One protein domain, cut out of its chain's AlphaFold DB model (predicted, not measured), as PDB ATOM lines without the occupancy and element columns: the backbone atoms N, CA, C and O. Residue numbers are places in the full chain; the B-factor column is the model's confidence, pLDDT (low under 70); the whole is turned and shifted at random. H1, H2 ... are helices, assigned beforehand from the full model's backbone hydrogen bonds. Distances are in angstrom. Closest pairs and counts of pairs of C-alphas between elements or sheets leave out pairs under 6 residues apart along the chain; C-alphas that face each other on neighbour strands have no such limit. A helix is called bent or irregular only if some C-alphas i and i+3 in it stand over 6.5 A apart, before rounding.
ATOM      1  N   ALA A  11      37.748 -12.369  -4.044       88.19
ATOM      2  CA  ALA A  11      38.760 -11.466  -4.587       88.19
ATOM      3  C   ALA A  11      38.934 -11.659  -6.106       88.19
ATOM      4  O   ALA A  11      38.886 -10.690  -6.859       88.19
ATOM      5  N   GLU A  12      39.047 -12.902  -6.578       91.75
ATOM      6  CA  GLU A  12      39.074 -13.234  -8.008       91.75
ATOM      7  C   GLU A  12      37.768 -12.865  -8.712       91.75
ATOM      8  O   GLU A  12      37.783 -12.405  -9.852       91.75
ATOM      9  N   ALA A  13      36.644 -13.047  -8.021       90.44
ATOM     10  CA  ALA A  13      35.331 -12.671  -8.516       90.44
ATOM     11  C   ALA A  13      35.271 -11.157  -8.797       90.44
ATOM     12  O   ALA A  13      34.835 -10.738  -9.871       90.44
ATOM     13  N   LEU A  14      35.754 -10.333  -7.861       89.75
ATOM     14  CA  LEU A  14      35.827  -8.878  -8.010       89.75
ATOM     15  C   LEU A  14      36.818  -8.454  -9.099       89.75
ATOM     16  O   LEU A  14      36.460  -7.622  -9.927       89.75
ATOM     17  N   ILE A  15      38.016  -9.048  -9.147       94.44
ATOM     18  CA  ILE A  15      39.009  -8.770 -10.202       94.44
ATOM     19  C   ILE A  15      38.403  -9.033 -11.579       94.44
ATOM     20  O   ILE A  15      38.415  -8.146 -12.435       94.44
ATOM     21  N   LYS A  16      37.819 -10.222 -11.782       92.69
ATOM     22  CA  LYS A  16      37.184 -10.589 -13.052       92.69
ATOM     23  C   LYS A  16      36.039  -9.641 -13.387       92.69
ATOM     24  O   LYS A  16      35.981  -9.130 -14.496       92.69
ATOM     25  N   TYR A  17      35.154  -9.369 -12.428       92.56
ATOM     26  CA  TYR A  17      34.016  -8.480 -12.643       92.56
ATOM     27  C   TYR A  17      34.444  -7.071 -13.074       92.56
ATOM     28  O   TYR A  17      33.914  -6.556 -14.061       92.56
ATOM     29  N   ILE A  18      35.397  -6.460 -12.363       92.88
ATOM     30  CA  ILE A  18      35.889  -5.117 -12.687       92.88
ATOM     31  C   ILE A  18      36.570  -5.142 -14.057       92.88
ATOM     32  O   ILE A  18      36.224  -4.340 -14.922       92.88
ATOM     33  N   ARG A  19      37.476  -6.098 -14.298       95.19
ATOM     34  CA  ARG A  19      38.218  -6.211 -15.560       95.19
ATOM     35  C   ARG A  19      37.299  -6.413 -16.761       95.19
ATOM     36  O   ARG A  19      37.420  -5.665 -17.730       95.19
ATOM     37  N   ASP A  20      36.371  -7.365 -16.692       93.62
ATOM     38  CA  ASP A  20      35.402  -7.634 -17.762       93.62
ATOM     39  C   ASP A  20      34.570  -6.376 -18.055       93.62
ATOM     40  O   ASP A  20      34.366  -5.996 -19.209       93.62
ATOM     41  N   THR A  21      34.127  -5.692 -16.996       91.25
ATOM     42  CA  THR A  21      33.308  -4.484 -17.105       91.25
ATOM     43  C   THR A  21      34.073  -3.326 -17.748       91.25
ATOM     44  O   THR A  21      33.549  -2.680 -18.655       91.25
ATOM     45  N   GLU A  22      35.297  -3.046 -17.301       91.25
ATOM     46  CA  GLU A  22      36.103  -1.950 -17.847       91.25
ATOM     47  C   GLU A  22      36.596  -2.248 -19.268       91.25
ATOM     48  O   GLU A  22      36.565  -1.361 -20.119       91.25
ATOM     49  N   THR A  23      36.963  -3.496 -19.568       91.50
ATOM     50  CA  THR A  23      37.382  -3.908 -20.918       91.50
ATOM     51  C   THR A  23      36.236  -3.741 -21.909       91.50
ATOM     52  O   THR A  23      36.407  -3.113 -22.954       91.50
ATOM     53  N   LYS A  24      35.033  -4.197 -21.539       89.25
ATOM     54  CA  LYS A  24      33.828  -4.000 -22.348       89.25
ATOM     55  C   LYS A  24      33.573  -2.519 -22.638       89.25
ATOM     56  O   LYS A  24      33.288  -2.166 -23.777       89.25
ATOM     57  N   ARG A  25      33.717  -1.634 -21.646       83.88
ATOM     58  CA  ARG A  25      33.534  -0.183 -21.850       83.88
ATOM     59  C   ARG A  25      34.563   0.410 -22.807       83.88
ATOM     60  O   ARG A  25      34.229   1.283 -23.605       83.88
ATOM     61  N   GLN A  26      35.808  -0.057 -22.753       85.44
ATOM     62  CA  GLN A  26      36.834   0.363 -23.708       85.44
ATOM     63  C   GLN A  26      36.527  -0.113 -25.127       85.44
ATOM     64  O   GLN A  26      36.740   0.633 -26.082       85.44
ATOM     65  N   GLU A  27      36.028  -1.338 -25.279       85.19
ATOM     66  CA  GLU A  27      35.586  -1.869 -26.569       85.19
ATOM     67  C   GLU A  27      34.385  -1.092 -27.117       85.19
ATOM     68  O   GLU A  27      34.394  -0.699 -28.281       85.19
ATOM     69  N   GLU A  28      33.389  -0.797 -26.280       82.50
ATOM     70  CA  GLU A  28      32.230   0.024 -26.645       82.50
ATOM     71  C   GLU A  28      32.655   1.420 -27.118       82.50
ATOM     72  O   GLU A  28      32.188   1.878 -28.159       82.50
ATOM     73  N   ALA A  29      33.607   2.060 -26.431       76.62
ATOM     74  CA  ALA A  29      34.139   3.363 -26.829       76.62
ATOM     75  C   ALA A  29      34.947   3.323 -28.140       76.62
ATOM     76  O   ALA A  29      34.907   4.276 -28.918       76.62
ATOM     77  N   LYS A  30      35.667   2.225 -28.411       74.62
ATOM     78  CA  LYS A  30      36.390   2.020 -29.682       74.62
ATOM     79  C   LYS A  30      35.444   1.737 -30.850       74.62
ATOM     80  O   LYS A  30      35.722   2.162 -31.968       74.62
ATOM     81  N   ASN A  31      34.352   1.018 -30.594       72.62
ATOM     82  CA  ASN A  31      33.398   0.573 -31.612       72.62
ATOM     83  C   ASN A  31      32.301   1.605 -31.906       72.62
ATOM     84  O   ASN A  31      31.697   1.571 -32.979       72.62
ATOM     85  N   SER A  32      32.034   2.539 -30.992       64.69
ATOM     86  CA  SER A  32      31.216   3.709 -31.303       64.69
ATOM     87  C   SER A  32      31.928   4.555 -32.362       64.69
ATOM     88  O   SER A  32      33.063   4.975 -32.139       64.69
ATOM     89  N   ALA A  33      31.281   4.806 -33.511       56.00
ATOM     90  CA  ALA A  33      31.803   5.717 -34.531       56.00
ATOM     91  C   ALA A  33      32.290   7.001 -33.844       56.00
ATOM     92  O   ALA A  33      31.564   7.568 -33.027       56.00
ATOM     93  N   GLN A  34      33.523   7.420 -34.130       53.72
ATOM     94  CA  GLN A  34      34.276   8.422 -33.362       53.72
ATOM     95  C   GLN A  34      33.524   9.764 -33.159       53.72
ATOM     96  O   GLN A  34      33.802  10.479 -32.187       53.72
ATOM     97  N   ASP A  35      32.525  10.041 -34.010       51.84
ATOM     98  CA  ASP A  35      31.609  11.194 -33.976       51.84
ATOM     99  C   ASP A  35      30.335  11.026 -33.117       51.84
ATOM    100  O   ASP A  35      29.753  12.028 -32.713       51.84
ATOM    101  N   ASN A  36      29.908   9.802 -32.784       53.59
ATOM    102  CA  ASN A  36      28.662   9.537 -32.036       53.59
ATOM    103  C   ASN A  36      28.880   9.165 -30.559       53.59
ATOM    104  O   ASN A  36      27.917   9.059 -29.803       53.59
ATOM    105  N   SER A  37      30.128   8.943 -30.142       64.25
ATOM    106  CA  SER A  37      30.467   8.660 -28.743       64.25
ATOM    107  C   SER A  37      30.399   9.935 -27.909       64.25
ATOM    108  O   SER A  37      31.058  10.930 -28.244       64.25
ATOM    109  N   SER A  38      29.621   9.924 -26.822       76.12
ATOM    110  CA  SER A  38      29.541  11.089 -25.948       76.12
ATOM    111  C   SER A  38      30.899  11.340 -25.285       76.12
ATOM    112  O   SER A  38      31.669  10.420 -25.007       76.12
ATOM    113  N   MET A  39      31.211  12.598 -24.982       81.00
ATOM    114  CA  MET A  39      32.433  12.931 -24.237       81.00
ATOM    115  C   MET A  39      32.516  12.227 -22.872       81.00
ATOM    116  O   MET A  39      33.612  11.983 -22.380       81.00
ATOM    117  N   PHE A  40      31.368  11.880 -22.279       79.69
ATOM    118  CA  PHE A  40      31.281  11.127 -21.031       79.69
ATOM    119  C   PHE A  40      31.711   9.672 -21.218       79.69
ATOM    120  O   PHE A  40      32.364   9.124 -20.330       79.69
ATOM    121  N   ASP A  41      31.395   9.071 -22.366       82.19
ATOM    122  CA  ASP A  41      31.828   7.715 -22.717       82.19
ATOM    123  C   ASP A  41      33.330   7.695 -23.014       82.19
ATOM    124  O   ASP A  41      34.051   6.832 -22.514       82.19
ATOM    125  N   LYS A  42      33.830   8.705 -23.740       82.25
ATOM    126  CA  LYS A  42      35.269   8.873 -24.003       82.25
ATOM    127  C   LYS A  42      36.061   9.079 -22.711       82.25
ATOM    128  O   LYS A  42      37.044   8.379 -22.475       82.25
ATOM    129  N   ALA A  43      35.597   9.974 -21.836       84.25
ATOM    130  CA  ALA A  43      36.222  10.201 -20.535       84.25
ATOM    131  C   ALA A  43      36.225   8.931 -19.676       84.25
ATOM    132  O   ALA A  43      37.217   8.611 -19.022       84.25
ATOM    133  N   ARG A  44      35.130   8.166 -19.702       83.44
ATOM    134  CA  ARG A  44      35.031   6.898 -18.985       83.44
ATOM    135  C   ARG A  44      36.007   5.854 -19.511       83.44
ATOM    136  O   ARG A  44      36.686   5.239 -18.699       83.44
ATOM    137  N   ALA A  45      36.128   5.707 -20.826       85.75
ATOM    138  CA  ALA A  45      37.079   4.782 -21.434       85.75
ATOM    139  C   ALA A  45      38.539   5.124 -21.088       85.75
ATOM    140  O   ALA A  45      39.353   4.224 -20.873       85.75
ATOM    141  N   GLU A  46      38.871   6.416 -20.988       86.06
ATOM    142  CA  GLU A  46      40.187   6.856 -20.516       86.06
ATOM    143  C   GLU A  46      40.421   6.507 -19.041       86.06
ATOM    144  O   GLU A  46      41.488   5.993 -18.701       86.06
ATOM    145  N   VAL A  47      39.430   6.731 -18.173       87.38
ATOM    146  CA  VAL A  47      39.507   6.401 -16.738       87.38
ATOM    147  C   VAL A  47      39.590   4.888 -16.507       87.38
ATOM    148  O   VAL A  47      40.295   4.455 -15.595       87.38
ATOM    149  N   SER A  48      38.974   4.072 -17.371       90.50
ATOM    150  CA  SER A  48      39.097   2.610 -17.336       90.50
ATOM    151  C   SER A  48      40.552   2.133 -17.404       90.50
ATOM    152  O   SER A  48      40.868   1.118 -16.796       90.50
ATOM    153  N   ASN A  49      41.469   2.867 -18.052       89.94
ATOM    154  CA  ASN A  49      42.891   2.492 -18.054       89.94
ATOM    155  C   ASN A  49      43.525   2.576 -16.659       89.94
ATOM    156  O   ASN A  49      44.292   1.694 -16.284       89.94
ATOM    157  N   GLU A  50      43.211   3.621 -15.888       89.69
ATOM    158  CA  GLU A  50      43.742   3.766 -14.525       89.69
ATOM    159  C   GLU A  50      43.131   2.714 -13.592       89.69
ATOM    160  O   GLU A  50      43.836   2.127 -12.774       89.69
ATOM    161  N   ILE A  51      41.839   2.410 -13.766       91.44
ATOM    162  CA  ILE A  51      41.173   1.329 -13.029       91.44
ATOM    163  C   ILE A  51      41.862  -0.009 -13.309       91.44
ATOM    164  O   ILE A  51      42.215  -0.718 -12.370       91.44
ATOM    165  N   LEU A  52      42.068  -0.352 -14.585       94.38
ATOM    166  CA  LEU A  52      42.695  -1.614 -14.980       94.38
ATOM    167  C   LEU A  52      44.125  -1.722 -14.450       94.38
ATOM    168  O   LEU A  52      44.484  -2.756 -13.896       94.38
ATOM    169  N   LYS A  53      44.901  -0.636 -14.514       94.06
ATOM    170  CA  LYS A  53      46.248  -0.589 -13.939       94.06
ATOM    171  C   LYS A  53      46.242  -0.905 -12.441       94.06
ATOM    172  O   LYS A  53      47.081  -1.679 -11.981       94.06
ATOM    173  N   TYR A  54      45.305  -0.336 -11.682       92.94
ATOM    174  CA  TYR A  54      45.230  -0.607 -10.248       92.94
ATOM    175  C   TYR A  54      44.706  -2.021  -9.943       92.94
ATOM    176  O   TYR A  54      45.186  -2.674  -9.017       92.94
ATOM    177  N   VAL A  55      43.780  -2.549 -10.752       95.56
ATOM    178  CA  VAL A  55      43.353  -3.957 -10.668       95.56
ATOM    179  C   VAL A  55      44.525  -4.908 -10.912       95.56
ATOM    180  O   VAL A  55      44.661  -5.879 -10.172       95.56
ATOM    181  N   ASP A  56      45.384  -4.626 -11.893       96.50
ATOM    182  CA  ASP A  56      46.565  -5.446 -12.191       96.50
ATOM    183  C   ASP A  56      47.557  -5.455 -11.014       96.50
ATOM    184  O   ASP A  56      48.102  -6.504 -10.660       96.50
ATOM    185  N   GLU A  57      47.750  -4.311 -10.349       94.44
ATOM    186  CA  GLU A  57      48.555  -4.223  -9.126       94.44
ATOM    187  C   GLU A  57      47.954  -5.073  -7.992       94.44
ATOM    188  O   GLU A  57      48.657  -5.876  -7.369       94.44
ATOM    189  N   LEU A  58      46.645  -4.950  -7.746       93.38
ATOM    190  CA  LEU A  58      45.946  -5.718  -6.710       93.38
ATOM    191  C   LEU A  58      45.945  -7.226  -7.001       93.38
ATOM    192  O   LEU A  58      46.115  -8.022  -6.077       93.38
ATOM    193  N   GLU A  59      45.796  -7.637  -8.261       96.06
ATOM    194  CA  GLU A  59      45.863  -9.044  -8.666       96.06
ATOM    195  C   GLU A  59      47.267  -9.622  -8.462       96.06
ATOM    196  O   GLU A  59      47.407 -10.699  -7.878       96.06
ATOM    197  N   SER A  60      48.310  -8.895  -8.871       94.88
ATOM    198  CA  SER A  60      49.703  -9.301  -8.650       94.88
ATOM    199  C   SER A  60      50.003  -9.481  -7.157       94.88
ATOM    200  O   SER A  60      50.523 -10.520  -6.730       94.88
ATOM    201  N   ASN A  61      49.575  -8.522  -6.331       91.94
ATOM    202  CA  ASN A  61      49.712  -8.598  -4.879       91.94
ATOM    203  C   ASN A  61      48.920  -9.780  -4.291       91.94
ATOM    204  O   ASN A  61      49.399 -10.447  -3.370       91.94
ATOM    205  N   LEU A  62      47.732 -10.089  -4.831       93.31
ATOM    206  CA  LEU A  62      46.914 -11.221  -4.383       93.31
ATOM    207  C   LEU A  62      47.601 -12.553  -4.679       93.31
ATOM    208  O   LEU A  62      47.603 -13.448  -3.833       93.31
ATOM    209  N   LEU A  63      48.188 -12.682  -5.870       93.31
ATOM    210  CA  LEU A  63      48.955 -13.860  -6.264       93.31
ATOM    211  C   LEU A  63      50.154 -14.060  -5.332       93.31
ATOM    212  O   LEU A  63      50.327 -15.156  -4.795       93.31
ATOM    213  N   ALA A  64      50.922 -13.002  -5.060       92.75
ATOM    214  CA  ALA A  64      52.041 -13.051  -4.122       92.75
ATOM    215  C   ALA A  64      51.593 -13.465  -2.707       92.75
ATOM    216  O   ALA A  64      52.185 -14.359  -2.097       92.75
ATOM    217  N   ALA A  65      50.503 -12.883  -2.200       90.62
ATOM    218  CA  ALA A  65      49.954 -13.213  -0.885       90.62
ATOM    219  C   ALA A  65      49.434 -14.661  -0.797       90.62
ATOM    220  O   ALA A  65      49.515 -15.289   0.261       90.62
ATOM    221  N   LYS A  66      48.920 -15.227  -1.896       90.50
ATOM    222  CA  LYS A  66      48.518 -16.642  -1.971       90.50
ATOM    223  C   LYS A  66      49.709 -17.584  -1.954       90.50
ATOM    224  O   LYS A  66      49.687 -18.552  -1.197       90.50
ATOM    225  N   ILE A  67      50.744 -17.282  -2.739       93.62
ATOM    226  CA  ILE A  67      51.994 -18.056  -2.772       93.62
ATOM    227  C   ILE A  67      52.615 -18.109  -1.370       93.62
ATOM    228  O   ILE A  67      52.977 -19.183  -0.896       93.62
ATOM    229  N   ASN A  68      52.642 -16.970  -0.676       91.19
ATOM    230  CA  ASN A  68      53.200 -16.851   0.672       91.19
ATOM    231  C   ASN A  68      52.240 -17.299   1.789       91.19
ATOM    232  O   ASN A  68      52.590 -17.208   2.962       91.19
ATOM    233  N   GLN A  69      51.028 -17.756   1.450       91.19
ATOM    234  CA  GLN A  69      49.966 -18.118   2.402       91.19
ATOM    235  C   GLN A  69      49.631 -17.013   3.427       91.19
ATOM    236  O   GLN A  69      49.119 -17.288   4.516       91.19
ATOM    237  N   ASP A  70      49.866 -15.749   3.071       90.38
ATOM    238  CA  ASP A  70      49.614 -14.599   3.931       90.38
ATOM    239  C   ASP A  70      48.125 -14.234   3.909       90.38
ATOM    240  O   ASP A  70      47.637 -13.470   3.072       90.38
ATOM    241  N   LYS A  71      47.379 -14.799   4.862       88.44
ATOM    242  CA  LYS A  71      45.938 -14.550   5.009       88.44
ATOM    243  C   LYS A  71      45.613 -13.090   5.336       88.44
ATOM    244  O   LYS A  71      44.530 -12.626   4.980       88.44
ATOM    245  N   LYS A  72      46.517 -12.371   6.012       86.38
ATOM    246  CA  LYS A  72      46.305 -10.963   6.365       86.38
ATOM    247  C   LYS A  72      46.391 -10.111   5.104       86.38
ATOM    248  O   LYS A  72      45.443  -9.382   4.821       86.38
ATOM    249  N   ALA A  73      47.449 -10.286   4.313       86.00
ATOM    250  CA  ALA A  73      47.604  -9.601   3.034       86.00
ATOM    251  C   ALA A  73      46.451  -9.929   2.071       86.00
ATOM    252  O   ALA A  73      45.869  -9.022   1.483       86.00
ATOM    253  N   GLN A  74      46.026 -11.197   1.977       86.50
ATOM    254  CA  GLN A  74      44.860 -11.578   1.165       86.50
ATOM    255  C   GLN A  74      43.579 -10.836   1.587       86.50
ATOM    256  O   GLN A  74      42.839 -10.347   0.734       86.50
ATOM    257  N   SER A  75      43.323 -10.709   2.895       85.06
ATOM    258  CA  SER A  75      42.165  -9.962   3.401       85.06
ATOM    259  C   SER A  75      42.265  -8.459   3.133       85.06
ATOM    260  O   SER A  75      41.241  -7.829   2.868       85.06
ATOM    261  N   GLN A  76      43.462  -7.877   3.222       85.00
ATOM    262  CA  GLN A  76      43.697  -6.465   2.909       85.00
ATOM    263  C   GLN A  76      43.425  -6.186   1.432       85.00
ATOM    264  O   GLN A  76      42.665  -5.282   1.102       85.00
ATOM    265  N   ILE A  77      43.929  -7.047   0.548       90.00
ATOM    266  CA  ILE A  77      43.727  -6.924  -0.898       90.00
ATOM    267  C   ILE A  77      42.249  -7.082  -1.272       90.00
ATOM    268  O   ILE A  77      41.741  -6.309  -2.084       90.00
ATOM    269  N   LEU A  78      41.523  -8.015  -0.642       88.56
ATOM    270  CA  LEU A  78      40.071  -8.124  -0.819       88.56
ATOM    271  C   LEU A  78      39.347  -6.826  -0.424       88.56
ATOM    272  O   LEU A  78      38.450  -6.374  -1.136       88.56
ATOM    273  N   ASN A  79      39.731  -6.204   0.691       82.38
ATOM    274  CA  ASN A  79      39.140  -4.932   1.106       82.38
ATOM    275  C   ASN A  79      39.473  -3.802   0.121       82.38
ATOM    276  O   ASN A  79      38.575  -3.041  -0.239       82.38
ATOM    277  N   SER A  80      40.707  -3.747  -0.382       84.75
ATOM    278  CA  SER A  80      41.120  -2.791  -1.414       84.75
ATOM    279  C   SER A  80      40.313  -2.951  -2.706       84.75
ATOM    280  O   SER A  80      39.866  -1.952  -3.271       84.75
ATOM    281  N   LEU A  81      40.029  -4.190  -3.127       85.81
ATOM    282  CA  LEU A  81      39.156  -4.489  -4.271       85.81
ATOM    283  C   LEU A  81      37.709  -4.032  -4.040       85.81
ATOM    284  O   LEU A  81      37.092  -3.467  -4.942       85.81
ATOM    285  N   ARG A  82      37.160  -4.225  -2.833       80.94
ATOM    286  CA  ARG A  82      35.813  -3.739  -2.480       80.94
ATOM    287  C   ARG A  82      35.736  -2.211  -2.498       80.94
ATOM    288  O   ARG A  82      34.775  -1.657  -3.027       80.94
ATOM    289  N   ILE A  83      36.750  -1.536  -1.954       79.81
ATOM    290  CA  ILE A  83      36.852  -0.069  -1.957       79.81
ATOM    291  C   ILE A  83      36.970   0.453  -3.386       79.81
ATOM    292  O   ILE A  83      36.274   1.405  -3.745       79.81
ATOM    293  N   LEU A  84      37.797  -0.187  -4.216       84.25
ATOM    294  CA  LEU A  84      37.918   0.152  -5.628       84.25
ATOM    295  C   LEU A  84      36.573  -0.003  -6.349       84.25
ATOM    296  O   LEU A  84      36.134   0.943  -6.994       84.25
ATOM    297  N   ASN A  85      35.876  -1.132  -6.177       81.12
ATOM    298  CA  ASN A  85      34.565  -1.355  -6.793       81.12
ATOM    299  C   ASN A  85      33.538  -0.287  -6.380       81.12
ATOM    300  O   ASN A  85      32.878   0.303  -7.230       81.12
ATOM    301  N   PHE A  86      33.452   0.021  -5.082       76.06
ATOM    302  CA  PHE A  86      32.586   1.093  -4.585       76.06
ATOM    303  C   PHE A  86      32.951   2.461  -5.182       76.06
ATOM    304  O   PHE A  86      32.083   3.253  -5.543       76.06
ATOM    305  N   THR A  87      34.247   2.742  -5.307       74.50
ATOM    306  CA  THR A  87      34.746   4.015  -5.836       74.50
ATOM    307  C   THR A  87      34.462   4.156  -7.331       74.50
ATOM    308  O   THR A  87      34.087   5.238  -7.788       74.50
ATOM    309  N   ILE A  88      34.566   3.060  -8.085       79.75
ATOM    310  CA  ILE A  88      34.132   2.987  -9.482       79.75
ATOM    311  C   ILE A  88      32.640   3.316  -9.570       79.75
ATOM    312  O   ILE A  88      32.262   4.175 -10.360       79.75
ATOM    313  N   ASP A  89      31.790   2.718  -8.733       72.44
ATOM    314  CA  ASP A  89      30.350   3.009  -8.720       72.44
ATOM    315  C   ASP A  89      30.043   4.477  -8.386       72.44
ATOM    316  O   ASP A  89      29.207   5.104  -9.046       72.44
ATOM    317  N   ALA A  90      30.762   5.065  -7.427       69.69
ATOM    318  CA  ALA A  90      30.640   6.481  -7.097       69.69
ATOM    319  C   ALA A  90      31.037   7.384  -8.279       69.69
ATOM    320  O   ALA A  90      30.297   8.307  -8.628       69.69
ATOM    321  N   TYR A  91      32.160   7.094  -8.943       76.94
ATOM    322  CA  TYR A  91      32.556   7.793 -10.168       76.94
ATOM    323  C   TYR A  91      31.494   7.651 -11.262       76.94
ATOM    324  O   TYR A  91      31.132   8.632 -11.909       76.94
ATOM    325  N   ASN A  92      30.945   6.451 -11.441       75.62
ATOM    326  CA  ASN A  92      29.938   6.168 -12.456       75.62
ATOM    327  C   ASN A  92      28.668   6.991 -12.241       75.62
ATOM    328  O   ASN A  92      28.111   7.523 -13.204       75.62
ATOM    329  N   LEU A  93      28.239   7.113 -10.985       70.44
ATOM    330  CA  LEU A  93      27.112   7.946 -10.591       70.44
ATOM    331  C   LEU A  93      27.396   9.431 -10.844       70.44
ATOM    332  O   LEU A  93      26.539  10.124 -11.392       70.44
ATOM    333  N   LEU A  94      28.591   9.918 -10.490       69.25
ATOM    334  CA  LEU A  94      29.002  11.303 -10.745       69.25
ATOM    335  C   LEU A  94      29.037  11.608 -12.249       69.25
ATOM    336  O   LEU A  94      28.438  12.589 -12.689       69.25
ATOM    337  N   ASN A  95      29.670  10.743 -13.041       72.19
ATOM    338  CA  ASN A  95      29.763  10.876 -14.494       72.19
ATOM    339  C   ASN A  95      28.372  10.850 -15.151       72.19
ATOM    340  O   ASN A  95      28.072  11.688 -15.995       72.19
ATOM    341  N   GLY A  96      27.492   9.936 -14.721       69.31
ATOM    342  CA  GLY A  96      26.113   9.852 -15.211       69.31
ATOM    343  C   GLY A  96      25.263  11.065 -14.824       69.31
ATOM    344  O   GLY A  96      24.538  11.601 -15.657       69.31
ATOM    345  N   SER A  97      25.395  11.550 -13.586       64.50
ATOM    346  CA  SER A  97      24.682  12.744 -13.113       64.50
ATOM    347  C   SER A  97      25.096  13.988 -13.901       64.50
ATOM    348  O   SER A  97      24.239  14.763 -14.316       64.50
ATOM    349  N   LEU A  98      26.395  14.153 -14.171       70.38
ATOM    350  CA  LEU A  98      26.900  15.234 -15.021       70.38
ATOM    351  C   LEU A  98      26.400  15.106 -16.469       70.38
ATOM    352  O   LEU A  98      26.054  16.117 -17.075       70.38
ATOM    353  N   GLY A  99      26.277  13.883 -16.997       68.88
ATOM    354  CA  GLY A  99      25.684  13.628 -18.314       68.88
ATOM    355  C   GLY A  99      24.205  14.013 -18.408       68.88
ATOM    356  O   GLY A  99      23.782  14.614 -19.398       68.88
ATOM    357  N   ILE A 100      23.420  13.728 -17.364       67.94
ATOM    358  CA  ILE A 100      22.009  14.139 -17.270       67.94
ATOM    359  C   ILE A 100      21.902  15.666 -17.237       67.94
ATOM    360  O   ILE A 100      21.067  16.238 -17.937       67.94
ATOM    361  N   VAL A 101      22.762  16.331 -16.462       64.81
ATOM    362  CA  VAL A 101      22.783  17.797 -16.370       64.81
ATOM    363  C   VAL A 101      23.185  18.438 -17.706       64.81
ATOM    364  O   VAL A 101      22.509  19.368 -18.142       64.81
ATOM    365  N   ASP A 102      24.208  17.918 -18.393       67.25
ATOM    366  CA  ASP A 102      24.622  18.399 -19.724       67.25
ATOM    367  C   ASP A 102      23.502  18.212 -20.764       67.25
ATOM    368  O   ASP A 102      23.211  19.116 -21.547       67.25
ATOM    369  N   SER A 103      22.804  17.072 -20.721       68.88
ATOM    370  CA  SER A 103      21.663  16.792 -21.604       68.88
ATOM    371  C   SER A 103      20.483  17.729 -21.338       68.88
ATOM    372  O   SER A 103      19.881  18.254 -22.277       68.88
ATOM    373  N   ALA A 104      20.164  17.984 -20.067       63.25
ATOM    374  CA  ALA A 104      19.127  18.935 -19.680       63.25
ATOM    375  C   ALA A 104      19.489  20.362 -20.115       63.25
ATOM    376  O   ALA A 104      18.643  21.076 -20.648       63.25
ATOM    377  N   HIS A 105      20.747  20.779 -19.964       64.12
ATOM    378  CA  HIS A 105      21.183  22.083 -20.453       64.12
ATOM    379  C   HIS A 105      21.038  22.214 -21.967       64.12
ATOM    380  O   HIS A 105      20.466  23.198 -22.429       64.12
ATOM    381  N   LYS A 106      21.477  21.205 -22.731       69.00
ATOM    382  CA  LYS A 106      21.307  21.185 -24.190       69.00
ATOM    383  C   LYS A 106      19.846  21.346 -24.605       69.00
ATOM    384  O   LYS A 106      19.552  22.061 -25.561       69.00
ATOM    385  N   LEU A 107      18.938  20.718 -23.859       70.50
ATOM    386  CA  LEU A 107      17.499  20.778 -24.100       70.50
ATOM    387  C   LEU A 107      16.886  22.149 -23.761       70.50
ATOM    388  O   LEU A 107      16.049  22.639 -24.514       70.50
ATOM    389  N   PHE A 108      17.270  22.758 -22.634       63.66
ATOM    390  CA  PHE A 108      16.590  23.946 -22.092       63.66
ATOM    391  C   PHE A 108      17.285  25.281 -22.384       63.66
ATOM    392  O   PHE A 108      16.625  26.317 -22.384       63.66
ATOM    393  N   LEU A 109      18.601  25.282 -22.595       63.72
ATOM    394  CA  LEU A 109      19.434  26.491 -22.616       63.72
ATOM    395  C   LEU A 109      20.289  26.626 -23.889       63.72
ATOM    396  O   LEU A 109      20.993  27.622 -24.046       63.72
ATOM    397  N   GLY A 110      20.170  25.683 -24.828       58.50
ATOM    398  CA  GLY A 110      20.804  25.730 -26.147       58.50
ATOM    399  C   GLY A 110      21.900  24.682 -26.337       58.50
ATOM    400  O   GLY A 110      22.381  24.076 -25.389       58.50
ATOM    401  N   ASN A 111      22.313  24.465 -27.591       61.62
ATOM    402  CA  ASN A 111      23.137  23.325 -28.028       61.62
ATOM    403  C   ASN A 111      24.633  23.408 -27.640       61.62
ATOM    404  O   ASN A 111      25.498  22.856 -28.321       61.62
ATOM    405  N   THR A 112      24.958  24.136 -26.575       59.38
ATOM    406  CA  THR A 112      26.312  24.269 -26.039       59.38
ATOM    407  C   THR A 112      26.622  23.133 -25.074       59.38
ATOM    408  O   THR A 112      25.884  22.877 -24.128       59.38
ATOM    409  N   THR A 113      27.738  22.448 -25.308       59.69
ATOM    410  CA  THR A 113      28.267  21.425 -24.399       59.69
ATOM    411  C   THR A 113      28.861  22.095 -23.159       59.69
ATOM    412  O   THR A 113      29.672  23.013 -23.289       59.69
ATOM    413  N   MET A 114      28.447  21.670 -21.963       62.94
ATOM    414  CA  MET A 114      28.740  22.382 -20.709       62.94
ATOM    415  C   MET A 114      30.023  21.951 -20.009       62.94
ATOM    416  O   MET A 114      30.574  22.718 -19.219       62.94
ATOM    417  N   VAL A 115      30.455  20.718 -20.251       66.94
ATOM    418  CA  VAL A 115      31.581  20.082 -19.568       66.94
ATOM    419  C   VAL A 115      32.605  19.656 -20.610       66.94
ATOM    420  O   VAL A 115      32.241  19.188 -21.679       66.94
ATOM    421  N   ASP A 116      33.890  19.820 -20.321       72.44
ATOM    422  CA  ASP A 116      34.963  19.324 -21.183       72.44
ATOM    423  C   ASP A 116      35.409  17.913 -20.753       72.44
ATOM    424  O   ASP A 116      35.552  17.619 -19.561       72.44
ATOM    425  N   GLN A 117      35.669  17.047 -21.737       77.81
ATOM    426  CA  GLN A 117      36.163  15.681 -21.555       77.81
ATOM    427  C   GLN A 117      37.375  15.623 -20.620       77.81
ATOM    428  O   GLN A 117      37.421  14.772 -19.734       77.81
ATOM    429  N   LYS A 118      38.338  16.543 -20.755       80.50
ATOM    430  CA  LYS A 118      39.555  16.533 -19.927       80.50
ATOM    431  C   LYS A 118      39.246  16.702 -18.437       80.50
ATOM    432  O   LYS A 118      39.902  16.089 -17.597       80.50
ATOM    433  N   HIS A 119      38.241  17.508 -18.095       76.12
ATOM    434  CA  HIS A 119      37.826  17.703 -16.705       76.12
ATOM    435  C   HIS A 119      37.161  16.447 -16.128       76.12
ATOM    436  O   HIS A 119      37.404  16.107 -14.971       76.12
ATOM    437  N   LEU A 120      36.383  15.726 -16.940       76.44
ATOM    438  CA  LEU A 120      35.780  14.444 -16.561       76.44
ATOM    439  C   LEU A 120      36.839  13.359 -16.347       76.44
ATOM    440  O   LEU A 120      36.790  12.645 -15.346       76.44
ATOM    441  N   VAL A 121      37.835  13.292 -17.236       82.56
ATOM    442  CA  VAL A 121      38.977  12.381 -17.092       82.56
ATOM    443  C   VAL A 121      39.727  12.677 -15.798       82.56
ATOM    444  O   VAL A 121      39.916  11.775 -14.987       82.56
ATOM    445  N   ASN A 122      40.095  13.938 -15.552       79.19
ATOM    446  CA  ASN A 122      40.804  14.327 -14.330       79.19
ATOM    447  C   ASN A 122      40.005  14.014 -13.059       79.19
ATOM    448  O   ASN A 122      40.579  13.541 -12.081       79.19
ATOM    449  N   LEU A 123      38.688  14.244 -13.061       77.06
ATOM    450  CA  LEU A 123      37.826  13.848 -11.948       77.06
ATOM    451  C   LEU A 123      37.925  12.339 -11.693       77.06
ATOM    452  O   LEU A 123      38.186  11.940 -10.561       77.06
ATOM    453  N   GLY A 124      37.775  11.513 -12.731       74.50
ATOM    454  CA  GLY A 124      37.881  10.062 -12.597       74.50
ATOM    455  C   GLY A 124      39.249   9.611 -12.087       74.50
ATOM    456  O   GLY A 124      39.312   8.855 -11.121       74.50
ATOM    457  N   LYS A 125      40.345  10.142 -12.642       85.81
ATOM    458  CA  LYS A 125      41.707   9.830 -12.171       85.81
ATOM    459  C   LYS A 125      41.902  10.170 -10.692       85.81
ATOM    460  O   LYS A 125      42.432   9.358  -9.941       85.81
ATOM    461  N   ASN A 126      41.424  11.334 -10.252       79.00
ATOM    462  CA  ASN A 126      41.563  11.765  -8.859       79.00
ATOM    463  C   ASN A 126      40.706  10.926  -7.900       79.00
ATOM    464  O   ASN A 126      41.110  10.670  -6.765       79.00
ATOM    465  N   VAL A 127      39.537  10.468  -8.355       73.44
ATOM    466  CA  VAL A 127      38.676   9.549  -7.600       73.44
ATOM    467  C   VAL A 127      39.371   8.195  -7.404       73.44
ATOM    468  O   VAL A 127      39.411   7.700  -6.279       73.44
ATOM    469  N   ILE A 128      40.009   7.639  -8.440       82.62
ATOM    470  CA  ILE A 128      40.789   6.393  -8.313       82.62
ATOM    471  C   ILE A 128      42.019   6.589  -7.415       82.62
ATOM    472  O   ILE A 128      42.220   5.817  -6.480       82.62
ATOM    473  N   LYS A 129      42.771   7.682  -7.593       84.50
ATOM    474  CA  LYS A 129      43.910   8.046  -6.728       84.50
ATOM    475  C   LYS A 129      43.502   8.189  -5.252       84.50
ATOM    476  O   LYS A 129      44.261   7.832  -4.353       84.50
ATOM    477  N   THR A 130      42.288   8.682  -4.985       75.12
ATOM    478  CA  THR A 130      41.722   8.729  -3.626       75.12
ATOM    479  C   THR A 130      41.586   7.319  -3.046       75.12
ATOM    480  O   THR A 130      41.993   7.098  -1.908       75.12
ATOM    481  N   ALA A 131      41.043   6.365  -3.813       75.38
ATOM    482  CA  ALA A 131      40.914   4.977  -3.369       75.38
ATOM    483  C   ALA A 131      42.277   4.330  -3.106       75.38
ATOM    484  O   ALA A 131      42.452   3.704  -2.064       75.38
ATOM    485  N   GLU A 132      43.255   4.534  -3.991       82.81
ATOM    486  CA  GLU A 132      44.622   4.038  -3.797       82.81
ATOM    487  C   GLU A 132      45.230   4.539  -2.481       82.81
ATOM    488  O   GLU A 132      45.723   3.753  -1.673       82.81
ATOM    489  N   ASN A 133      45.171   5.849  -2.231       82.00
ATOM    490  CA  ASN A 133      45.774   6.438  -1.036       82.00
ATOM    491  C   ASN A 133      44.991   6.116   0.242       82.00
ATOM    492  O   ASN A 133      45.590   5.961   1.308       82.00
ATOM    493  N   PHE A 134      43.674   5.949   0.144       76.81
ATOM    494  CA  PHE A 134      42.869   5.443   1.249       76.81
ATOM    495  C   PHE A 134      43.243   3.997   1.600       76.81
ATOM    496  O   PHE A 134      43.442   3.692   2.775       76.81
ATOM    497  N   ASN A 135      43.427   3.129   0.600       81.38
ATOM    498  CA  ASN A 135      43.877   1.752   0.811       81.38
ATOM    499  C   ASN A 135      45.271   1.710   1.452       81.38
ATOM    500  O   ASN A 135      45.458   1.016   2.448       81.38
ATOM    501  N   LYS A 136      46.216   2.543   0.994       84.25
ATOM    502  CA  LYS A 136      47.538   2.682   1.640       84.25
ATOM    503  C   LYS A 136      47.426   3.078   3.116       84.25
ATOM    504  O   LYS A 136      48.115   2.506   3.959       84.25
ATOM    505  N   LEU A 137      46.544   4.023   3.451       80.56
ATOM    506  CA  LEU A 137      46.301   4.420   4.841       80.56
ATOM    507  C   LEU A 137      45.659   3.287   5.662       80.56
ATOM    508  O   LEU A 137      46.003   3.091   6.828       80.56
ATOM    509  N   LEU A 138      44.732   2.529   5.072       79.25
ATOM    510  CA  LEU A 138      44.128   1.366   5.721       79.25
ATOM    511  C   LEU A 138      45.139   0.248   5.970       79.25
ATOM    512  O   LEU A 138      45.049  -0.420   7.003       79.25
ATOM    513  N   ASP A 139      46.119   0.092   5.090       79.88
ATOM    514  CA  ASP A 139      47.142  -0.942   5.195       79.88
ATOM    515  C   ASP A 139      48.315  -0.563   6.104       79.88
ATOM    516  O   ASP A 139      49.023  -1.452   6.581       79.88
ATOM    517  N   ALA A 140      48.466   0.722   6.446       74.88
ATOM    518  CA  ALA A 140      49.458   1.188   7.411       74.88
ATOM    519  C   ALA A 140      49.246   0.519   8.783       74.88
ATOM    520  O   ALA A 140      48.295   0.811   9.513       74.88
ATOM    521  N   SER A 141      50.123  -0.413   9.147       69.94
ATOM    522  CA  SER A 141      50.054  -1.165  10.409       69.94
ATOM    523  C   SER A 141      50.456  -0.344  11.634       69.94
ATOM    524  O   SER A 141      50.167  -0.751  12.757       69.94
ATOM    525  N   SER A 142      51.102   0.800  11.418       72.50
ATOM    526  CA  SER A 142      51.678   1.674  12.441       72.50
ATOM    527  C   SER A 142      50.675   2.593  13.136       72.50
ATOM    528  O   SER A 142      51.026   3.235  14.121       72.50
ATOM    529  N   VAL A 143      49.427   2.647  12.659       72.56
ATOM    530  CA  VAL A 143      48.367   3.486  13.232       72.56
ATOM    531  C   VAL A 143      47.101   2.694  13.532       72.56
ATOM    532  O   VAL A 143      46.704   1.784  12.797       72.56
ATOM    533  N   SER A 144      46.443   3.056  14.635       76.12
ATOM    534  CA  SER A 144      45.195   2.418  15.065       76.12
ATOM    535  C   SER A 144      44.033   2.727  14.109       76.12
ATOM    536  O   SER A 144      44.038   3.727  13.392       76.12
ATOM    537  N   LEU A 145      42.983   1.897  14.119       72.00
ATOM    538  CA  LEU A 145      41.795   2.121  13.282       72.00
ATOM    539  C   LEU A 145      41.113   3.471  13.581       72.00
ATOM    540  O   LEU A 145      40.692   4.161  12.658       72.00
ATOM    541  N   GLY A 146      41.046   3.873  14.857       66.00
ATOM    542  CA  GLY A 146      40.492   5.173  15.252       66.00
ATOM    543  C   GLY A 146      41.312   6.350  14.718       66.00
ATOM    544  O   GLY A 146      40.756   7.357  14.283       66.00
ATOM    545  N   GLU A 147      42.633   6.199  14.670       69.31
ATOM    546  CA  GLU A 147      43.537   7.206  14.120       69.31
ATOM    547  C   GLU A 147      43.441   7.300  12.591       69.31
ATOM    548  O   GLU A 147      43.394   8.403  12.053       69.31
ATOM    549  N   LYS A 148      43.269   6.173  11.889       75.31
ATOM    550  CA  LYS A 148      42.980   6.144  10.441       75.31
ATOM    551  C   LYS A 148      41.678   6.863  10.091       75.31
ATOM    552  O   LYS A 148      41.638   7.632   9.130       75.31
ATOM    553  N   VAL A 149      40.625   6.653  10.888       68.19
ATOM    554  CA  VAL A 149      39.349   7.377  10.746       68.19
ATOM    555  C   VAL A 149      39.573   8.875  10.927       68.19
ATOM    556  O   VAL A 149      39.133   9.668  10.097       68.19
ATOM    557  N   LEU A 150      40.311   9.275  11.962       64.19
ATOM    558  CA  LEU A 150      40.586  10.682  12.244       64.19
ATOM    559  C   LEU A 150      41.449  11.346  11.158       64.19
ATOM    560  O   LEU A 150      41.174  12.482  10.773       64.19
ATOM    561  N   LEU A 151      42.451  10.645  10.622       71.44
ATOM    562  CA  LEU A 151      43.274  11.104   9.497       71.44
ATOM    563  C   LEU A 151      42.444  11.261   8.221       71.44
ATOM    564  O   LEU A 151      42.552  12.281   7.545       71.44
ATOM    565  N   THR A 152      41.552  10.312   7.947       68.75
ATOM    566  CA  THR A 152      40.626  10.380   6.809       68.75
ATOM    567  C   THR A 152      39.659  11.556   6.960       68.75
ATOM    568  O   THR A 152      39.470  12.322   6.019       68.75
ATOM    569  N   MET A 153      39.090  11.760   8.154       60.88
ATOM    570  CA  MET A 153      38.223  12.909   8.442       60.88
ATOM    571  C   MET A 153      38.965  14.242   8.306       60.88
ATOM    572  O   MET A 153      38.402  15.197   7.774       60.88
ATOM    573  N   LYS A 154      40.228  14.317   8.747       63.91
ATOM    574  CA  LYS A 154      41.077  15.502   8.552       63.91
ATOM    575  C   LYS A 154      41.340  15.761   7.072       63.91
ATOM    576  O   LYS A 154      41.101  16.876   6.618       63.91
ATOM    577  N   ALA A 155      41.774  14.750   6.323       69.12
ATOM    578  CA  ALA A 155      42.029  14.858   4.889       69.12
ATOM    579  C   ALA A 155      40.764  15.296   4.128       69.12
ATOM    580  O   ALA A 155      40.818  16.204   3.298       69.12
ATOM    581  N   PHE A 156      39.604  14.736   4.485       66.88
ATOM    582  CA  PHE A 156      38.310  15.150   3.948       66.88
ATOM    583  C   PHE A 156      38.005  16.617   4.278       66.88
ATOM    584  O   PHE A 156      37.663  17.390   3.387       66.88
ATOM    585  N   ALA A 157      38.165  17.036   5.537       52.47
ATOM    586  CA  ALA A 157      37.921  18.415   5.955       52.47
ATOM    587  C   ALA A 157      38.832  19.412   5.216       52.47
ATOM    588  O   ALA A 157      38.347  20.434   4.727       52.47
ATOM    589  N   PHE A 158      40.123  19.097   5.067       63.28
ATOM    590  CA  PHE A 158      41.058  19.909   4.286       63.28
ATOM    591  C   PHE A 158      40.629  20.011   2.826       63.28
ATOM    592  O   PHE A 158      40.568  21.120   2.290       63.28
ATOM    593  N   ALA A 159      40.259  18.896   2.199       62.09
ATOM    594  CA  ALA A 159      39.779  18.875   0.825       62.09
ATOM    595  C   ALA A 159      38.472  19.670   0.648       62.09
ATOM    596  O   ALA A 159      38.330  20.424  -0.316       62.09
ATOM    597  N   VAL A 160      37.533  19.588   1.596       58.91
ATOM    598  CA  VAL A 160      36.290  20.379   1.572       58.91
ATOM    599  C   VAL A 160      36.583  21.878   1.663       58.91
ATOM    600  O   VAL A 160      36.067  22.651   0.848       58.91
ATOM    601  N   ILE A 161      37.428  22.288   2.616       58.91
ATOM    602  CA  ILE A 161      37.824  23.692   2.822       58.91
ATOM    603  C   ILE A 161      38.461  24.266   1.555       58.91
ATOM    604  O   ILE A 161      38.242  25.429   1.220       58.91
ATOM    605  N   SER A 162      39.215  23.441   0.836       57.69
ATOM    606  CA  SER A 162      40.076  23.883  -0.252       57.69
ATOM    607  C   SER A 162      39.543  23.587  -1.665       57.69
ATOM    608  O   SER A 162      40.120  24.118  -2.617       57.69
ATOM    609  N   GLY A 163      38.477  22.789  -1.831       54.94
ATOM    610  CA  GLY A 163      37.973  22.348  -3.146       54.94
ATOM    611  C   GLY A 163      36.485  22.603  -3.431       54.94
ATOM    612  O   GLY A 163      36.139  22.944  -4.558       54.94
ATOM    613  N   ILE A 164      35.596  22.498  -2.434       59.84
ATOM    614  CA  ILE A 164      34.127  22.512  -2.656       59.84
ATOM    615  C   ILE A 164      33.339  23.421  -1.703       59.84
ATOM    616  O   ILE A 164      32.119  23.495  -1.814       59.84
ATOM    617  N   SER A 165      33.997  24.186  -0.824       57.75
ATOM    618  CA  SER A 165      33.332  25.171   0.053       57.75
ATOM    619  C   SER A 165      32.408  26.128  -0.719       57.75
ATOM    620  O   SER A 165      31.285  26.385  -0.288       57.75
ATOM    621  N   GLY A 166      32.827  26.591  -1.905       55.41
ATOM    622  CA  GLY A 166      31.996  27.421  -2.785       55.41
ATOM    623  C   GLY A 166      30.783  26.679  -3.361       55.41
ATOM    624  O   GLY A 166      29.680  27.218  -3.363       55.41
ATOM    625  N   PHE A 167      30.961  25.422  -3.773       56.06
ATOM    626  CA  PHE A 167      29.900  24.569  -4.314       56.06
ATOM    627  C   PHE A 167      28.855  24.191  -3.255       56.06
ATOM    628  O   PHE A 167      27.663  24.384  -3.475       56.06
ATOM    629  N   LEU A 168      29.292  23.725  -2.079       56.50
ATOM    630  CA  LEU A 168      28.407  23.335  -0.977       56.50
ATOM    631  C   LEU A 168      27.599  24.525  -0.451       56.50
ATOM    632  O   LEU A 168      26.403  24.391  -0.202       56.50
ATOM    633  N   LYS A 169      28.218  25.708  -0.343       58.78
ATOM    634  CA  LYS A 169      27.498  26.945  -0.004       58.78
ATOM    635  C   LYS A 169      26.483  27.317  -1.088       58.78
ATOM    636  O   LYS A 169      25.334  27.596  -0.758       58.78
ATOM    637  N   GLY A 170      26.857  27.232  -2.366       54.12
ATOM    638  CA  GLY A 170      25.956  27.505  -3.491       54.12
ATOM    639  C   GLY A 170      24.737  26.577  -3.553       54.12
ATOM    640  O   GLY A 170      23.620  27.068  -3.746       54.12
ATOM    641  N   LEU A 171      24.944  25.275  -3.315       52.00
ATOM    642  CA  LEU A 171      23.905  24.240  -3.213       52.00
ATOM    643  C   LEU A 171      22.963  24.490  -2.037       52.00
ATOM    644  O   LEU A 171      21.750  24.541  -2.221       52.00
ATOM    645  N   VAL A 172      23.506  24.694  -0.834       54.56
ATOM    646  CA  VAL A 172      22.704  24.953   0.374       54.56
ATOM    647  C   VAL A 172      21.880  26.229   0.216       54.56
ATOM    648  O   VAL A 172      20.702  26.259   0.564       54.56
ATOM    649  N   GLU A 173      22.455  27.284  -0.356       53.31
ATOM    650  CA  GLU A 173      21.714  28.506  -0.655       53.31
ATOM    651  C   GLU A 173      20.683  28.330  -1.783       53.31
ATOM    652  O   GLU A 173      19.738  29.106  -1.849       53.31
ATOM    653  N   GLY A 174      20.874  27.375  -2.701       52.00
ATOM    654  CA  GLY A 174      19.941  27.060  -3.794       52.00
ATOM    655  C   GLY A 174      18.812  26.105  -3.405       52.00
ATOM    656  O   GLY A 174      17.801  26.059  -4.086       52.00
ATOM    657  N   PHE A 175      18.965  25.372  -2.302       52.34
ATOM    658  CA  PHE A 175      17.858  24.677  -1.642       52.34
ATOM    659  C   PHE A 175      17.042  25.618  -0.749       52.34
ATOM    660  O   PHE A 175      15.845  25.422  -0.581       52.34
ATOM    661  N   LYS A 176      17.687  26.633  -0.156       56.31
ATOM    662  CA  LYS A 176      17.028  27.615   0.724       56.31
ATOM    663  C   LYS A 176      16.256  28.696  -0.027       56.31
ATOM    664  O   LYS A 176      15.252  29.179   0.480       56.31
ATOM    665  N   LYS A 177      16.752  29.118  -1.189       56.09
ATOM    666  CA  LYS A 177      16.013  29.964  -2.129       56.09
ATOM    667  C   LYS A 177      15.374  29.011  -3.123       56.09
ATOM    668  O   LYS A 177      16.114  28.290  -3.771       56.09
ATOM    669  N   GLU A 178      14.056  28.982  -3.256       54.62
ATOM    670  CA  GLU A 178      13.314  28.087  -4.169       54.62
ATOM    671  C   GLU A 178      13.619  28.299  -5.679       54.62
ATOM    672  O   GLU A 178      12.850  27.875  -6.533       54.62
ATOM    673  N   ASP A 179      14.759  28.906  -6.037       54.84
ATOM    674  CA  ASP A 179      15.225  29.187  -7.405       54.84
ATOM    675  C   ASP A 179      15.444  27.920  -8.257       54.84
ATOM    676  O   ASP A 179      15.623  28.008  -9.472       54.84
ATOM    677  N   GLY A 180      15.400  26.734  -7.644       56.31
ATOM    678  CA  GLY A 180      15.550  25.448  -8.314       56.31
ATOM    679  C   GLY A 180      17.016  25.073  -8.540       56.31
ATOM    680  O   GLY A 180      17.833  25.860  -9.022       56.31
ATOM    681  N   LEU A 181      17.348  23.818  -8.219       55.91
ATOM    682  CA  LEU A 181      18.703  23.264  -8.314       55.91
ATOM    683  C   LEU A 181      19.313  23.468  -9.712       55.91
ATOM    684  O   LEU A 181      20.484  23.816  -9.824       55.91
ATOM    685  N   LEU A 182      18.499  23.313 -10.763       54.88
ATOM    686  CA  LEU A 182      18.912  23.410 -12.166       54.88
ATOM    687  C   LEU A 182      19.267  24.838 -12.606       54.88
ATOM    688  O   LEU A 182      20.284  25.014 -13.270       54.88
ATOM    689  N   ASN A 183      18.501  25.858 -12.205       55.19
ATOM    690  CA  ASN A 183      18.804  27.252 -12.557       55.19
ATOM    691  C   ASN A 183      20.093  27.722 -11.882       55.19
ATOM    692  O   ASN A 183      20.918  28.409 -12.486       55.19
ATOM    693  N   LYS A 184      20.313  27.303 -10.633       59.88
ATOM    694  CA  LYS A 184      21.514  27.697  -9.899       59.88
ATOM    695  C   LYS A 184      22.755  26.926 -10.348       59.88
ATOM    696  O   LYS A 184      23.803  27.546 -10.503       59.88
ATOM    697  N   LEU A 185      22.629  25.627 -10.649       52.97
ATOM    698  CA  LEU A 185      23.665  24.849 -11.347       52.97
ATOM    699  C   LEU A 185      23.957  25.405 -12.738       52.97
ATOM    700  O   LEU A 185      25.084  25.304 -13.186       52.97
ATOM    701  N   SER A 186      22.977  25.974 -13.438       54.88
ATOM    702  CA  SER A 186      23.194  26.682 -14.703       54.88
ATOM    703  C   SER A 186      23.962  27.998 -14.505       54.88
ATOM    704  O   SER A 186      24.769  28.351 -15.362       54.88
ATOM    705  N   SER A 187      23.720  28.717 -13.401       53.97
ATOM    706  CA  SER A 187      24.366  30.006 -13.093       53.97
ATOM    707  C   SER A 187      25.770  29.881 -12.480       53.97
ATOM    708  O   SER A 187      26.626  30.736 -12.702       53.97
ATOM    709  N   MET A 188      26.034  28.813 -11.719       56.53
ATOM    710  CA  MET A 188      27.390  28.412 -11.356       56.53
ATOM    711  C   MET A 188      28.019  27.801 -12.601       56.53
ATOM    712  O   MET A 188      27.487  26.833 -13.131       56.53
ATOM    713  N   ALA A 189      29.141  28.335 -13.081       55.53
ATOM    714  CA  ALA A 189      29.836  27.733 -14.213       55.53
ATOM    715  C   ALA A 189      30.099  26.245 -13.906       55.53
ATOM    716  O   ALA A 189      30.846  25.922 -12.989       55.53
ATOM    717  N   GLN A 190      29.449  25.324 -14.621       58.34
ATOM    718  CA  GLN A 190      29.477  23.893 -14.284       58.34
ATOM    719  C   GLN A 190      30.866  23.268 -14.473       58.34
ATOM    720  O   GLN A 190      31.217  22.331 -13.757       58.34
ATOM    721  N   ASN A 191      31.723  23.873 -15.305       57.75
ATOM    722  CA  ASN A 191      33.163  23.605 -15.302       57.75
ATOM    723  C   ASN A 191      33.786  23.835 -13.920       57.75
ATOM    724  O   ASN A 191      34.592  23.026 -13.491       57.75
ATOM    725  N   SER A 192      33.365  24.856 -13.172       63.25
ATOM    726  CA  SER A 192      33.791  25.076 -11.785       63.25
ATOM    727  C   SER A 192      33.253  24.018 -10.817       63.25
ATOM    728  O   SER A 192      33.878  23.783  -9.787       63.25
ATOM    729  N   VAL A 193      32.141  23.343 -11.134       63.66
ATOM    730  CA  VAL A 193      31.625  22.211 -10.340       63.66
ATOM    731  C   VAL A 193      32.470  20.965 -10.580       63.66
ATOM    732  O   VAL A 193      32.965  20.377  -9.621       63.66
ATOM    733  N   VAL A 194      32.696  20.592 -11.842       64.88
ATOM    734  CA  VAL A 194      33.549  19.441 -12.192       64.88
ATOM    735  C   VAL A 194      34.989  19.685 -11.745       64.88
ATOM    736  O   VAL A 194      35.605  18.813 -11.140       64.88
ATOM    737  N   GLN A 195      35.507  20.896 -11.948       69.31
ATOM    738  CA  GLN A 195      36.820  21.317 -11.466       69.31
ATOM    739  C   GLN A 195      36.882  21.361  -9.936       69.31
ATOM    740  O   GLN A 195      37.897  20.964  -9.374       69.31
ATOM    741  N   GLY A 196      35.823  21.798  -9.250       67.75
ATOM    742  CA  GLY A 196      35.743  21.805  -7.788       67.75
ATOM    743  C   GLY A 196      35.749  20.395  -7.201       67.75
ATOM    744  O   GLY A 196      36.517  20.117  -6.284       67.75
ATOM    745  N   LEU A 197      34.969  19.478  -7.779       67.62
ATOM    746  CA  LEU A 197      34.969  18.057  -7.415       67.62
ATOM    747  C   LEU A 197      36.311  17.387  -7.731       67.62
ATOM    748  O   LEU A 197      36.847  16.662  -6.897       67.62
ATOM    749  N   SER A 198      36.890  17.667  -8.900       69.31
ATOM    750  CA  SER A 198      38.208  17.153  -9.283       69.31
ATOM    751  C   SER A 198      39.295  17.671  -8.339       69.31
ATOM    752  O   SER A 198      40.105  16.879  -7.866       69.31
ATOM    753  N   SER A 199      39.262  18.961  -7.986       70.81
ATOM    754  CA  SER A 199      40.189  19.587  -7.030       70.81
ATOM    755  C   SER A 199      39.992  19.070  -5.608       70.81
ATOM    756  O   SER A 199      40.960  18.930  -4.866       70.81
ATOM    757  N   PHE A 200      38.750  18.790  -5.208       74.44
ATOM    758  CA  PHE A 200      38.453  18.133  -3.940       74.44
ATOM    759  C   PHE A 200      39.103  16.750  -3.891       74.44
ATOM    760  O   PHE A 200      39.859  16.479  -2.965       74.44
ATOM    761  N   HIS A 201      38.853  15.903  -4.894       72.06
ATOM    762  CA  HIS A 201      39.412  14.555  -4.926       72.06
ATOM    763  C   HIS A 201      40.937  14.555  -5.048       72.06
ATOM    764  O   HIS A 201      41.579  13.728  -4.417       72.06
ATOM    765  N   ASP A 202      41.528  15.501  -5.782       77.19
ATOM    766  CA  ASP A 202      42.986  15.645  -5.864       77.19
ATOM    767  C   ASP A 202      43.593  15.947  -4.490       77.19
ATOM    768  O   ASP A 202      44.452  15.218  -4.001       77.19
ATOM    769  N   LYS A 203      43.070  16.973  -3.809       75.50
ATOM    770  CA  LYS A 203      43.552  17.372  -2.481       75.50
ATOM    771  C   LYS A 203      43.271  16.314  -1.429       75.50
ATOM    772  O   LYS A 203      44.090  16.107  -0.541       75.50
ATOM    773  N   PHE A 204      42.129  15.640  -1.515       75.06
ATOM    774  CA  PHE A 204      41.810  14.552  -0.604       75.06
ATOM    775  C   PHE A 204      42.776  13.385  -0.799       75.06
ATOM    776  O   PHE A 204      43.325  12.885   0.181       75.06
ATOM    777  N   ALA A 205      43.040  13.002  -2.050       78.62
ATOM    778  CA  ALA A 205      44.023  11.983  -2.371       78.62
ATOM    779  C   ALA A 205      45.420  12.375  -1.879       78.62
ATOM    780  O   ALA A 205      46.084  11.549  -1.259       78.62
ATOM    781  N   ASP A 206      45.862  13.613  -2.098       82.75
ATOM    782  CA  ASP A 206      47.170  14.094  -1.644       82.75
ATOM    783  C   ASP A 206      47.304  14.065  -0.117       82.75
ATOM    784  O   ASP A 206      48.311  13.583   0.403       82.75
ATOM    785  N   GLU A 207      46.294  14.526   0.623       78.56
ATOM    786  CA  GLU A 207      46.318  14.494   2.090       78.56
ATOM    787  C   GLU A 207      46.259  13.063   2.644       78.56
ATOM    788  O   GLU A 207      46.955  12.753   3.614       78.56
ATOM    789  N   LEU A 208      45.503  12.162   2.008       77.81
ATOM    790  CA  LEU A 208      45.541  10.733   2.335       77.81
ATOM    791  C   LEU A 208      46.919  10.122   2.053       77.81
ATOM    792  O   LEU A 208      47.409   9.335   2.860       77.81
ATOM    793  N   GLY A 209      47.557  10.506   0.944       80.38
ATOM    794  CA  GLY A 209      48.903  10.066   0.580       80.38
ATOM    795  C   GLY A 209      49.933  10.491   1.623       80.38
ATOM    796  O   GLY A 209      50.635   9.647   2.172       80.38
ATOM    797  N   LYS A 210      49.937  11.776   2.000       83.62
ATOM    798  CA  LYS A 210      50.791  12.299   3.080       83.62
ATOM    799  C   LYS A 210      50.534  11.593   4.407       83.62
ATOM    800  O   LYS A 210      51.476  11.289   5.135       83.62
ATOM    801  N   ALA A 211      49.268  11.341   4.745       76.50
ATOM    802  CA  ALA A 211      48.918  10.606   5.954       76.50
ATOM    803  C   ALA A 211      49.508   9.187   5.918       76.50
ATOM    804  O   ALA A 211      50.179   8.792   6.866       76.50
ATOM    805  N   ALA A 212      49.345   8.456   4.814       79.19
ATOM    806  CA  ALA A 212      49.920   7.123   4.652       79.19
ATOM    807  C   ALA A 212      51.466   7.135   4.725       79.19
ATOM    808  O   ALA A 212      52.067   6.336   5.448       79.19
ATOM    809  N   GLU A 213      52.129   8.084   4.064       82.38
ATOM    810  CA  GLU A 213      53.594   8.214   4.070       82.38
ATOM    811  C   GLU A 213      54.153   8.544   5.463       82.38
ATOM    812  O   GLU A 213      55.094   7.898   5.929       82.38
ATOM    813  N   ASN A 214      53.540   9.486   6.184       75.00
ATOM    814  CA  ASN A 214      53.969   9.871   7.533       75.00
ATOM    815  C   ASN A 214      53.819   8.727   8.548       75.00
ATOM    816  O   ASN A 214      54.637   8.590   9.462       75.00
ATOM    817  N   THR A 215      52.806   7.877   8.367       68.88
ATOM    818  CA  THR A 215      52.622   6.675   9.198       68.88
ATOM    819  C   THR A 215      53.661   5.598   8.890       68.88
ATOM    820  O   THR A 215      54.074   4.860   9.785       68.88
ATOM    821  N   THR A 216      54.161   5.551   7.655       59.97
ATOM    822  CA  THR A 216      55.227   4.628   7.249       59.97
ATOM    823  C   THR A 216      56.586   5.094   7.793       59.97
ATOM    824  O   THR A 216      57.314   4.301   8.384       59.97
ATOM    825  N   ASN A 217      56.883   6.398   7.715       57.22
ATOM    826  CA  ASN A 217      58.159   6.985   8.153       57.22
ATOM    827  C   ASN A 217      58.340   7.084   9.681       57.22
ATOM    828  O   ASN A 217      59.472   7.062  10.162       57.22
TER     829      ASN A 217
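Overview. This is residues 11 to 217 of the 238 residues of an uncharacterized protein of Legionella busanensis (UniProt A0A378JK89). This is a slab of long helices running up and down side by side, with H4 in the middle: H2 and H3 pack on one side of it, with H1 on them, and H7 and H5a pack on the other side. At one end H5 kinks, and its second arm H5b makes a small corner with the short H6. The printed part has 207 residues with seven named helices, H1 to H7 in order, and no named strand; the class is all helix. The whole is compact, with a radius of gyration of the C-alphas of 19.1 A, and spans 60 by 42 by 23 A, only just flat.

Along the chain. Find C-alpha 11 at (38.760, -11.466, -4.587), where H1, residues 11 to 31, begins; it is 30.1 A long. H2, residues 39 to 67, runs 42.5 A, and H3, residues 71 to 109, the longest helix, runs 56.1 A to C-alpha 109 at (19.434, 26.491, -22.616). H4, residues 117 to 139, measures 33.4 A. Next comes H5, residues 145 to 176, assigned as one helix by its hydrogen bonds but bent: C-alphas 163 and 166 are 7.8 A apart. Its arms H5a, residues 145 to 163, and H5b, residues 166 to 176, are about perpendicular, at 83 degrees. After H6, residues 181 to 187, H7, residues 190 to 217, runs 40.1 A to C-alpha 217 at (58.159, 6.985, 8.153).

Arrangement. H1, H2, H3, H4, H5a and H7 form an up-and-down bundle, each running against the one before it in the chain. Look first at Gln 26 and Ala 45, the closest C-alphas of the hairpin H1 and H2, 5.0 A apart. H1 touches H3 with residues 11 to 18 alone, closest at the C-alphas of Ala 11 and Leu 78, 5.2 A. H2 and H3 touch at a shallow tilt of 4 degrees, opposite ways, closest at the C-alphas of Ala 65 and Gln 74, 5.7 A. H4 is the hub; its closest C-alphas to H2 are Val 121 and Ala 43, 4.9 A, and to H7 Thr 130 and Ala 205, 4.2 A. H5a touches H7 at a shallow tilt of 34 degrees, only just short of steep, closest at the C-alphas of Gly 163 and Phe 200, 4.3 A. H5b touches H6, with the C-alphas of Gly 174 and Leu 181 closest at 6.0 A. H1 and H7 are apart. Every O i to N i+4 pair is within hydrogen-bond range in H1, H3, H4, H5a, H5b, H6 and H7; in H2, 23 of 25 are.

Size, cuts and confidence. The C-alphas of Asn 68 and Glu 178, the two farthest apart, are 60.3 A from each other. The printed part has no cut, and no link is long. The mean pLDDT of the printed part is 74.4; 81 residues are under 70, among them residues 152 to 198.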